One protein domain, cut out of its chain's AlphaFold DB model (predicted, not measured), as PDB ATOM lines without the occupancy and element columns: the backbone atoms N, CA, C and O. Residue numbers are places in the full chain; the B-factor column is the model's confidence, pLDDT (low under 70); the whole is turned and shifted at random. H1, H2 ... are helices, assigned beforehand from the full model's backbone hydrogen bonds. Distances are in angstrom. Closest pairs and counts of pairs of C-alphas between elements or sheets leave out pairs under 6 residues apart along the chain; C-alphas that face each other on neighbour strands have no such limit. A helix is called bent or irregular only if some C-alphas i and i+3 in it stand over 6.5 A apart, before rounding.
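AT A GLANCE: This is residues 31 to 111 of the 112 residues of an uncharacterized protein of Brevibacillus sp. SKDU10 (UniProt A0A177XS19). Helix H1 and a much longer helix H3 run side by side the same way, and H2 comes back across H1 from its other side, splayed from it like the arm of a V that is open toward the H1 to H2 link. H3 runs on past H1, and its last part, with the residues after it, sticks out as residues 102 to 111; at the open side of the V, residues 51 to 61, of which 56 to 61 belong to H2, stand free too. The printed part has 81 residues with three named helices in the order H1, H2, H3 and no named strand, and its class is all helix. The whole is loose, with a radius of gyration of the C-alphas of 15.8 A, and flat, spanning 52 by 31 by 15 A.

HOW THE PARTS SIT: H1, residues 32 to 48, touches H2, residues 56 to 76, with residues 66 to 74 of H2 alone. The closest C-alphas of the two are those of Phe 37 and Ser 70, 5.5 A apart. They run opposite ways at a steep tilt of 49 degrees. H1 also touches H3, residues 82 to 109, with the C-alphas of Val 43 and Ile 90 closest at 5.7 A. These two run the same way at a shallow tilt of 20 degrees. H2 and H3 are close but not clearly touching: their closest C-alphas, those of Phe 73 and Val 82, are 6.9 A apart. They run opposite ways at a steep tilt of 41 degrees. In H1 and H2 every O i to N i+4 pair is within hydrogen-bond range; in H3 21 of 24 are.

IN THESE COORDINATES: H1 begins at C-alpha 32, at (245.745, 296.380, 257.665), and measures 23.8 A from first to last C-alpha. H2 begins at C-alpha 56, at (255.449, 306.488, 281.459), and measures 30.0 A to C-alpha 76. H3, the longest helix with 28 residues, measures 41.8 A and ends at C-alpha 109, at (282.735, 323.162, 265.009). No helix is bent or irregular.

THE WHOLE: The two C-alphas farthest apart are those of Thr 78 and Lys 111, at 52.5 A. Without the stretches that stand free, the body has 60 residues and spans 36 by 23 by 15 A, with a radius of gyration of 12.0 A. The printed part has no cut. The link from H1 to H2, with 7 residues, is short, and the link from H2 to H3, with 5, is tight. The mean pLDDT of the printed part is 80.8; residues 48 to 55 and 101 to 111 are under 70, where the model's confidence is low.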
ATOM      1  N   GLN A  31     246.031 292.121 257.838       85.56
ATOM      2  CA  GLN A  31     246.776 292.826 258.887       85.56
ATOM      3  C   GLN A  31     246.758 294.358 258.741       85.56
ATOM      4  O   GLN A  31     247.541 295.044 259.407       85.56
ATOM      5  N   ARG A  32     245.850 294.928 257.926       85.12
ATOM      6  CA  ARG A  32     245.745 296.380 257.665       85.12
ATOM      7  C   ARG A  32     245.819 297.219 258.941       85.12
ATOM      8  O   ARG A  32     246.589 298.177 259.005       85.12
ATOM      9  N   TYR A  33     245.028 296.855 259.948       86.38
ATOM     10  CA  TYR A  33     244.954 297.576 261.220       86.38
ATOM     11  C   TYR A  33     246.319 297.652 261.917       86.38
ATOM     12  O   TYR A  33     246.768 298.732 262.305       86.38
ATOM     13  N   TRP A  34     247.004 296.511 262.020       87.81
ATOM     14  CA  TRP A  34     248.290 296.421 262.703       87.81
ATOM     15  C   TRP A  34     249.384 297.175 261.953       87.81
ATOM     16  O   TRP A  34     250.186 297.882 262.559       87.81
ATOM     17  N   ILE A  35     249.366 297.086 260.623       90.31
ATOM     18  CA  ILE A  35     250.266 297.844 259.756       90.31
ATOM     19  C   ILE A  35     250.090 299.338 260.037       90.31
ATOM     20  O   ILE A  35     251.044 299.992 260.448       90.31
ATOM     21  N   ILE A  36     248.875 299.880 259.915       90.25
ATOM     22  CA  ILE A  36     248.609 301.308 260.154       90.25
ATOM     23  C   ILE A  36     249.043 301.728 261.563       90.25
ATOM     24  O   ILE A  36     249.669 302.776 261.723       90.25
ATOM     25  N   PHE A  37     248.773 300.905 262.577       91.44
ATOM     26  CA  PHE A  37     249.202 301.168 263.948       91.44
ATOM     27  C   PHE A  37     250.731 301.290 264.072       91.44
ATOM     28  O   PHE A  37     251.229 302.261 264.646       91.44
ATOM     29  N   VAL A  38     251.490 300.361 263.480       91.44
ATOM     30  CA  VAL A  38     252.963 300.400 263.464       91.44
ATOM     31  C   VAL A  38     253.480 301.614 262.689       91.44
ATOM     32  O   VAL A  38     254.407 302.285 263.143       91.44
ATOM     33  N   TYR A  39     252.861 301.946 261.556       91.12
ATOM     34  CA  TYR A  39     253.197 303.139 260.781       91.12
ATOM     35  C   TYR A  39     252.972 304.426 261.589       91.12
ATOM     36  O   TYR A  39     253.844 305.293 261.614       91.12
ATOM     37  N   LEU A  40     251.849 304.543 262.305       89.88
ATOM     38  CA  LEU A  40     251.574 305.675 263.196       89.88
ATOM     39  C   LEU A  40     252.598 305.754 264.331       89.88
ATOM     40  O   LEU A  40     253.066 306.845 264.660       89.88
ATOM     41  N   LEU A  41     252.991 304.609 264.898       89.81
ATOM     42  CA  LEU A  41     254.021 304.535 265.932       89.81
ATOM     43  C   LEU A  41     255.380 305.020 265.407       89.81
ATOM     44  O   LEU A  41     256.056 305.803 266.076       89.81
ATOM     45  N   LEU A  42     255.759 304.605 264.196       89.06
ATOM     46  CA  LEU A  42     256.977 305.040 263.506       89.06
ATOM     47  C   LEU A  42     256.964 306.539 263.218       89.06
ATOM     48  O   LEU A  42     257.923 307.227 263.561       89.06
ATOM     49  N   VAL A  43     255.883 307.056 262.630       88.00
ATOM     50  CA  VAL A  43     255.710 308.493 262.358       88.00
ATOM     51  C   VAL A  43     255.802 309.294 263.652       88.00
ATOM     52  O   VAL A  43     256.502 310.306 263.694       88.00
ATOM     53  N   TYR A  44     255.170 308.816 264.725       85.88
ATOM     54  CA  TYR A  44     255.258 309.447 266.033       85.88
ATOM     55  C   TYR A  44     256.706 309.493 266.541       85.88
ATOM     56  O   TYR A  44     257.215 310.556 266.905       85.88
ATOM     57  N   TYR A  45     257.405 308.356 266.516       81.81
ATOM     58  CA  TYR A  45     258.803 308.277 266.942       81.81
ATOM     59  C   TYR A  45     259.735 309.113 266.057       81.81
ATOM     60  O   TYR A  45     260.720 309.675 266.533       81.81
ATOM     61  N   LEU A  46     259.472 309.224 264.759       80.81
ATOM     62  CA  LEU A  46     260.322 310.006 263.868       80.81
ATOM     63  C   LEU A  46     260.075 311.506 264.006       80.81
ATOM     64  O   LEU A  46     261.055 312.242 264.111       80.81
ATOM     65  N   GLY A  47     258.811 311.933 264.045       74.88
ATOM     66  CA  GLY A  47     258.414 313.339 264.100       74.88
ATOM     67  C   GLY A  47     258.567 313.979 265.479       74.88
ATOM     68  O   GLY A  47     258.953 315.140 265.570       74.88
ATOM     69  N   PHE A  48     258.324 313.232 266.560       66.12
ATOM     70  CA  PHE A  48     258.335 313.785 267.919       66.12
ATOM     71  C   PHE A  48     259.557 313.371 268.753       66.12
ATOM     72  O   PHE A  48     259.925 314.096 269.678       66.12
ATOM     73  N   ALA A  49     260.253 312.263 268.443       56.94
ATOM     74  CA  ALA A  49     261.347 311.782 269.303       56.94
ATOM     75  C   ALA A  49     262.678 312.541 269.167       56.94
ATOM     76  O   ALA A  49     263.684 312.098 269.720       56.94
ATOM     77  N   GLU A  50     262.735 313.685 268.478       54.81
ATOM     78  CA  GLU A  50     263.950 314.510 268.513       54.81
ATOM     79  C   GLU A  50     264.162 315.172 269.887       54.81
ATOM     80  O   GLU A  50     265.286 315.538 270.230       54.81
ATOM     81  N   ARG A  51     263.128 315.241 270.743       55.88
ATOM     82  CA  ARG A  51     263.291 315.710 272.126       55.88
ATOM     83  C   ARG A  51     262.136 315.309 273.038       55.88
ATOM     84  O   ARG A  51     261.362 316.181 273.410       55.88
ATOM     85  N   ILE A  52     262.011 314.050 273.478       53.31
ATOM     86  CA  ILE A  52     261.086 313.781 274.595       53.31
ATOM     87  C   ILE A  52     261.590 312.720 275.581       53.31
ATOM     88  O   ILE A  52     261.485 311.516 275.377       53.31
ATOM     89  N   ARG A  53     262.075 313.216 276.722       52.41
ATOM     90  CA  ARG A  53     262.233 312.506 277.995       52.41
ATOM     91  C   ARG A  53     260.817 312.241 278.545       52.41
ATOM     92  O   ARG A  53     260.302 313.056 279.306       52.41
ATOM     93  N   MET A  54     260.115 311.216 278.052       55.94
ATOM     94  CA  MET A  54     258.704 310.994 278.412       55.94
ATOM     95  C   MET A  54     258.536 310.212 279.726       55.94
ATOM     96  O   MET A  54     259.083 309.120 279.846       55.94
ATOM     97  N   PRO A  55     257.739 310.722 280.687       68.38
ATOM     98  CA  PRO A  55     257.213 309.924 281.790       68.38
ATOM     99  C   PRO A  55     256.189 308.899 281.274       68.38
ATOM    100  O   PRO A  55     255.364 309.220 280.418       68.38
ATOM    101  N   ILE A  56     256.221 307.692 281.846       70.44
ATOM    102  CA  ILE A  56     255.449 306.488 281.459       70.44
ATOM    103  C   ILE A  56     253.949 306.760 281.230       70.44
ATOM    104  O   ILE A  56     253.339 306.188 280.330       70.44
ATOM    105  N   LEU A  57     253.357 307.693 281.984       73.19
ATOM    106  CA  LEU A  57     251.938 308.043 281.866       73.19
ATOM    107  C   LEU A  57     251.577 308.675 280.507       73.19
ATOM    108  O   LEU A  57     250.500 308.420 279.970       73.19
ATOM    109  N   LYS A  58     252.484 309.464 279.911       77.50
ATOM    110  CA  LYS A  58     252.258 310.073 278.586       77.50
ATOM    111  C   LYS A  58     252.311 309.029 277.473       77.50
ATOM    112  O   LYS A  58     251.577 309.149 276.499       77.50
ATOM    113  N   THR A  59     253.123 307.986 277.645       81.94
ATOM    114  CA  THR A  59     253.194 306.851 276.719       81.94
ATOM    115  C   THR A  59     251.901 306.041 276.729       81.94
ATOM    116  O   THR A  59     251.423 305.661 275.666       81.94
ATOM    117  N   ALA A  60     251.290 305.832 277.899       85.75
ATOM    118  CA  ALA A  60     250.002 305.145 277.990       85.75
ATOM    119  C   ALA A  60     248.890 305.920 277.257       85.75
ATOM    120  O   ALA A  60     248.198 305.352 276.415       85.75
ATOM    121  N   LEU A  61     248.772 307.231 277.506       88.06
ATOM    122  CA  LEU A  61     247.795 308.085 276.818       88.06
ATOM    123  C   LEU A  61     248.022 308.111 275.298       88.06
ATOM    124  O   LEU A  61     247.066 308.061 274.528       88.06
ATOM    125  N   LEU A  62     249.286 308.153 274.869       87.75
ATOM    126  CA  LEU A  62     249.665 308.070 273.463       87.75
ATOM    127  C   LEU A  62     249.185 306.764 272.845       87.75
ATOM    128  O   LEU A  62     248.527 306.819 271.815       87.75
ATOM    129  N   ILE A  63     249.490 305.611 273.445       87.50
ATOM    130  CA  ILE A  63     249.106 304.304 272.890       87.50
ATOM    131  C   ILE A  63     247.585 304.216 272.754       87.50
ATOM    132  O   ILE A  63     247.101 303.753 271.727       87.50
ATOM    133  N   ILE A  64     246.832 304.723 273.736       91.06
ATOM    134  CA  ILE A  64     245.365 304.785 273.675       91.06
ATOM    135  C   ILE A  64     244.905 305.663 272.503       91.06
ATOM    136  O   ILE A  64     244.056 305.244 271.718       91.06
ATOM    137  N   LEU A  65     245.489 306.853 272.341       90.88
ATOM    138  CA  LEU A  65     245.167 307.752 271.232       90.88
ATOM    139  C   LEU A  65     245.548 307.148 269.871       90.88
ATOM    140  O   LEU A  65     244.813 307.313 268.902       90.88
ATOM    141  N   LEU A  66     246.669 306.428 269.796       90.75
ATOM    142  CA  LEU A  66     247.133 305.743 268.590       90.75
ATOM    143  C   LEU A  66     246.234 304.560 268.235       90.75
ATOM    144  O   LEU A  66     245.898 304.392 267.067       90.75
ATOM    145  N   LEU A  67     245.811 303.772 269.228       91.31
ATOM    146  CA  LEU A  67     244.839 302.696 269.041       91.31
ATOM    147  C   LEU A  67     243.524 303.267 268.513       91.31
ATOM    148  O   LEU A  67     243.022 302.788 267.499       91.31
ATOM    149  N   LEU A  68     243.013 304.338 269.122       93.00
ATOM    150  CA  LEU A  68     241.773 304.973 268.684       93.00
ATOM    151  C   LEU A  68     241.901 305.580 267.277       93.00
ATOM    152  O   LEU A  68     241.046 305.366 266.421       93.00
ATOM    153  N   GLY A  69     243.004 306.281 267.007       89.12
ATOM    154  CA  GLY A  69     243.302 306.845 265.693       89.12
ATOM    155  C   GLY A  69     243.453 305.771 264.616       89.12
ATOM    156  O   GLY A  69     242.951 305.945 263.510       89.12
ATOM    157  N   SER A  70     244.078 304.634 264.935       90.56
ATOM    158  CA  SER A  70     244.262 303.528 263.986       90.56
ATOM    159  C   SER A  70     242.940 302.904 263.533       90.56
ATOM    160  O   SER A  70     242.837 302.512 262.374       90.56
ATOM    161  N   VAL A  71     241.903 302.890 264.382       90.50
ATOM    162  CA  VAL A  71     240.550 302.455 263.987       90.50
ATOM    163  C   VAL A  71     239.971 303.403 262.935       90.50
ATOM    164  O   VAL A  71     239.494 302.953 261.896       90.50
ATOM    165  N   ILE A  72     240.070 304.717 263.166       90.44
ATOM    166  CA  ILE A  72     239.590 305.740 262.223       90.44
ATOM    167  C   ILE A  72     240.356 305.642 260.899       90.44
ATOM    168  O   ILE A  72     239.748 305.615 259.830       90.44
ATOM    169  N   PHE A  73     241.685 305.534 260.961       88.81
ATOM    170  CA  PHE A  73     242.525 305.392 259.776       88.81
ATOM    171  C   PHE A  73     242.273 304.086 259.020       88.81
ATOM    172  O   PHE A  73     242.336 304.105 257.799       88.81
ATOM    173  N   ALA A  74     241.949 302.978 259.693       87.56
ATOM    174  CA  ALA A  74     241.624 301.715 259.029       87.56
ATOM    175  C   ALA A  74     240.312 301.786 258.232       87.56
ATOM    176  O   ALA A  74     240.215 301.175 257.170       87.56
ATOM    177  N   ILE A  75     239.326 302.549 258.718       89.06
ATOM    178  CA  ILE A  75     238.088 302.829 257.974       89.06
ATOM    179  C   ILE A  75     238.409 303.729 256.775       89.06
ATOM    180  O   ILE A  75     238.019 303.423 255.648       89.06
ATOM    181  N   LEU A  76     239.174 304.803 257.004       88.31
ATOM    182  CA  LEU A  76     239.576 305.748 255.961       88.31
ATOM    183  C   LEU A  76     240.434 305.104 254.865       88.31
ATOM    184  O   LEU A  76     240.290 305.480 253.706       88.31
ATOM    185  N   ASP A  77     241.266 304.119 255.211       88.06
ATOM    186  CA  ASP A  77     242.136 303.397 254.275       88.06
ATOM    187  C   ASP A  77     241.361 302.658 253.167       88.06
ATOM    188  O   ASP A  77     241.914 302.323 252.126       88.06
ATOM    189  N   THR A  78     240.059 302.436 253.372       83.19
ATOM    190  CA  THR A  78     239.168 301.819 252.377       83.19
ATOM    191  C   THR A  78     238.922 302.738 251.177       83.19
ATOM    192  O   THR A  78     238.722 302.258 250.066       83.19
ATOM    193  N   GLN A  79     238.914 304.060 251.388       84.88
ATOM    194  CA  GLN A  79     238.619 305.056 250.345       84.88
ATOM    195  C   GLN A  79     239.806 305.970 250.031       84.88
ATOM    196  O   GLN A  79     239.906 306.514 248.933       84.88
ATOM    197  N   LEU A  80     240.710 306.151 250.988       83.44
ATOM    198  CA  LEU A  80     241.919 306.950 250.858       83.44
ATOM    199  C   LEU A  80     243.119 306.011 251.012       83.44
ATOM    200  O   LEU A  80     243.115 305.222 251.944       83.44
ATOM    201  N   PRO A  81     244.171 306.085 250.180       86.44
ATOM    202  CA  PRO A  81     245.361 305.237 250.316       86.44
ATOM    203  C   PRO A  81     246.233 305.675 251.512       86.44
ATOM    204  O   PRO A  81     247.358 306.160 251.359       86.44
ATOM    205  N   VAL A  82     245.703 305.527 252.729       89.50
ATOM    206  CA  VAL A  82     246.289 305.998 253.991       89.50
ATOM    207  C   VAL A  82     247.594 305.269 254.283       89.50
ATOM    208  O   VAL A  82     248.592 305.929 254.576       89.50
ATOM    209  N   ARG A  83     247.637 303.937 254.129       88.94
ATOM    210  CA  ARG A  83     248.868 303.133 254.264       88.94
ATOM    211  C   ARG A  83     250.000 303.683 253.385       88.94
ATOM    212  O   ARG A  83     251.126 303.837 253.857       88.94
ATOM    213  N   GLY A  84     249.687 304.063 252.143       90.00
ATOM    214  CA  GLY A  84     250.640 304.697 251.227       90.00
ATOM    215  C   GLY A  84     251.080 306.090 251.690       90.00
ATOM    216  O   GLY A  84     252.271 306.397 251.687       90.00
ATOM    217  N   GLY A  85     250.143 306.919 252.159       91.75
ATOM    218  CA  GLY A  85     250.443 308.255 252.685       91.75
ATOM    219  C   GLY A  85     251.344 308.231 253.923       91.75
ATOM    220  O   GLY A  85     252.303 309.000 254.011       91.75
ATOM    221  N   LEU A  86     251.094 307.303 254.851       91.31
ATOM    222  CA  LEU A  86     251.959 307.085 256.010       91.31
ATOM    223  C   LEU A  86     253.360 306.621 255.599       91.31
ATOM    224  O   LEU A  86     254.341 307.081 256.183       91.31
ATOM    225  N   PHE A  87     253.483 305.772 254.578       92.81
ATOM    226  CA  PHE A  87     254.786 305.364 254.050       92.81
ATOM    227  C   PHE A  87     255.589 306.539 253.495       92.81
ATOM    228  O   PHE A  87     256.747 306.727 253.874       92.81
ATOM    229  N   VAL A  88     254.958 307.398 252.695       93.81
ATOM    230  CA  VAL A  88     255.597 308.623 252.196       93.81
ATOM    231  C   VAL A  88     255.993 309.548 253.355       93.81
ATOM    232  O   VAL A  88     257.114 310.061 253.375       93.81
ATOM    233  N   ALA A  89     255.130 309.715 254.361       92.19
ATOM    234  CA  ALA A  89     255.432 310.526 255.540       92.19
ATOM    235  C   ALA A  89     256.659 310.007 256.311       92.19
ATOM    236  O   ALA A  89     257.523 310.801 256.687       92.19
ATOM    237  N   ILE A  90     256.783 308.688 256.507       93.12
ATOM    238  CA  ILE A  90     257.960 308.072 257.140       93.12
ATOM    239  C   ILE A  90     259.228 308.374 256.343       93.12
ATOM    240  O   ILE A  90     260.239 308.748 256.939       93.12
ATOM    241  N   ILE A  91     259.191 308.245 255.014       93.94
ATOM    242  CA  ILE A  91     260.350 308.527 254.154       93.94
ATOM    243  C   ILE A  91     260.783 309.987 254.305       93.94
ATOM    244  O   ILE A  91     261.954 310.259 254.577       93.94
ATOM    245  N   ILE A  92     259.840 310.929 254.201       92.00
ATOM    246  CA  ILE A  92     260.121 312.364 254.332       92.00
ATOM    247  C   ILE A  92     260.722 312.667 255.707       92.00
ATOM    248  O   ILE A  92     261.771 313.304 255.797       92.00
ATOM    249  N   LEU A  93     260.098 312.178 256.781       88.81
ATOM    250  CA  LEU A  93     260.591 312.384 258.142       88.81
ATOM    251  C   LEU A  93     261.978 311.772 258.346       88.81
ATOM    252  O   LEU A  93     262.822 312.381 259.002       88.81
ATOM    253  N   THR A  94     262.240 310.603 257.760       89.06
ATOM    254  CA  THR A  94     263.557 309.955 257.804       89.06
ATOM    255  C   THR A  94     264.617 310.860 257.177       89.06
ATOM    256  O   THR A  94     265.630 311.154 257.815       89.06
ATOM    257  N   ILE A  95     264.360 311.372 255.968       90.44
ATOM    258  CA  ILE A  95     265.276 312.272 255.248       90.44
ATOM    259  C   ILE A  95     265.503 313.570 256.035       90.44
ATOM    260  O   ILE A  95     266.645 313.999 256.227       90.44
ATOM    261  N   VAL A  96     264.430 314.194 256.526       87.50
ATOM    262  CA  VAL A  96     264.507 315.443 257.299       87.50
ATOM    263  C   VAL A  96     265.319 315.244 258.577       87.50
ATOM    264  O   VAL A  96     266.179 316.063 258.894       87.50
ATOM    265  N   LYS A  97     265.117 314.127 259.277       80.62
ATOM    266  CA  LYS A  97     265.836 313.802 260.514       80.62
ATOM    267  C   LYS A  97     267.336 313.629 260.289       80.62
ATOM    268  O   LYS A  97     268.141 314.138 261.071       80.62
ATOM    269  N   LEU A  98     267.721 312.952 259.207       82.81
ATOM    270  CA  LEU A  98     269.121 312.840 258.785       82.81
ATOM    271  C   LEU A  98     269.727 314.221 258.498       82.81
ATOM    272  O   LEU A  98     270.827 314.521 258.960       82.81
ATOM    273  N   ARG A  99     268.986 315.101 257.813       83.75
ATOM    274  CA  ARG A  99     269.434 316.467 257.504       83.75
ATOM    275  C   ARG A  99     269.639 317.327 258.757       83.75
ATOM    276  O   ARG A  99     270.637 318.044 258.840       83.75
ATOM    277  N   THR A 100     268.722 317.275 259.722       72.00
ATOM    278  CA  THR A 100     268.784 318.100 260.943       72.00
ATOM    279  C   THR A 100     269.985 317.740 261.819       72.00
ATOM    280  O   THR A 100     270.668 318.637 262.321       72.00
ATOM    281  N   ARG A 101     270.318 316.448 261.938       69.00
ATOM    282  CA  ARG A 101     271.497 315.993 262.701       69.00
ATOM    283  C   ARG A 101     272.809 316.541 262.137       69.00
ATOM    284  O   ARG A 101     273.651 316.989 262.908       69.00
ATOM    285  N   THR A 102     272.942 316.585 260.812       65.69
ATOM    286  CA  THR A 102     274.140 317.097 260.124       65.69
ATOM    287  C   THR A 102     274.337 318.606 260.287       65.69
ATOM    288  O   THR A 102     275.471 319.078 260.318       65.69
ATOM    289  N   LYS A 103     273.263 319.400 260.411       62.84
ATOM    290  CA  LYS A 103     273.396 320.848 260.665       62.84
ATOM    291  C   LYS A 103     273.972 321.139 262.052       62.84
ATOM    292  O   LYS A 103     274.793 322.035 262.203       62.84
ATOM    293  N   ARG A 104     273.571 320.354 263.053       59.97
ATOM    294  CA  ARG A 104     273.937 320.577 264.457       59.97
ATOM    295  C   ARG A 104     275.428 320.361 264.733       59.97
ATOM    296  O   ARG A 104     275.983 321.030 265.598       59.97
ATOM    297  N   THR A 105     276.076 319.451 264.006       59.59
ATOM    298  CA  THR A 105     277.517 319.193 264.155       59.59
ATOM    299  C   THR A 105     278.360 320.325 263.568       59.59
ATOM    300  O   THR A 105     279.296 320.777 264.220       59.59
ATOM    301  N   ARG A 106     277.967 320.871 262.408       60.66
ATOM    302  CA  ARG A 106     278.696 321.962 261.733       60.66
ATOM    303  C   ARG A 106     278.672 323.283 262.507       60.66
ATOM    304  O   ARG A 106     279.683 323.974 262.555       60.66
ATOM    305  N   ASP A 107     277.558 323.607 263.163       59.75
ATOM    306  CA  ASP A 107     277.455 324.825 263.986       59.75
ATOM    307  C   ASP A 107     278.271 324.737 265.291       59.75
ATOM    308  O   ASP A 107     278.591 325.764 265.886       59.75
ATOM    309  N   THR A 108     278.605 323.523 265.749       59.47
ATOM    310  CA  THR A 108     279.407 323.318 266.968       59.47
ATOM    311  C   THR A 108     280.909 323.415 266.669       59.47
ATOM    312  O   THR A 108     281.649 323.943 267.491       59.47
ATOM    313  N   GLU A 109     281.349 322.990 265.479       58.69
ATOM    314  CA  GLU A 109     282.735 323.162 265.009       58.69
ATOM    315  C   GLU A 109     283.050 324.603 264.590       58.69
ATOM    316  O   GLU A 109     284.157 325.068 264.814       58.69
ATOM    317  N   ALA A 110     282.086 325.353 264.045       59.62
ATOM    318  CA  ALA A 110     282.299 326.757 263.673       59.62
ATOM    319  C   ALA A 110     282.392 327.720 264.878       59.62
ATOM    320  O   ALA A 110     282.613 328.918 264.692       59.62
ATOM    321  N   LYS A 111     282.162 327.225 266.102       56.06
ATOM    322  CA  LYS A 111     282.108 328.025 267.336       56.06
ATOM    323  C   LYS A 111     283.134 327.607 268.400       56.06
ATOM    324  O   LYS A 111     283.107 328.187 269.486       56.06
TER     325      LYS A 111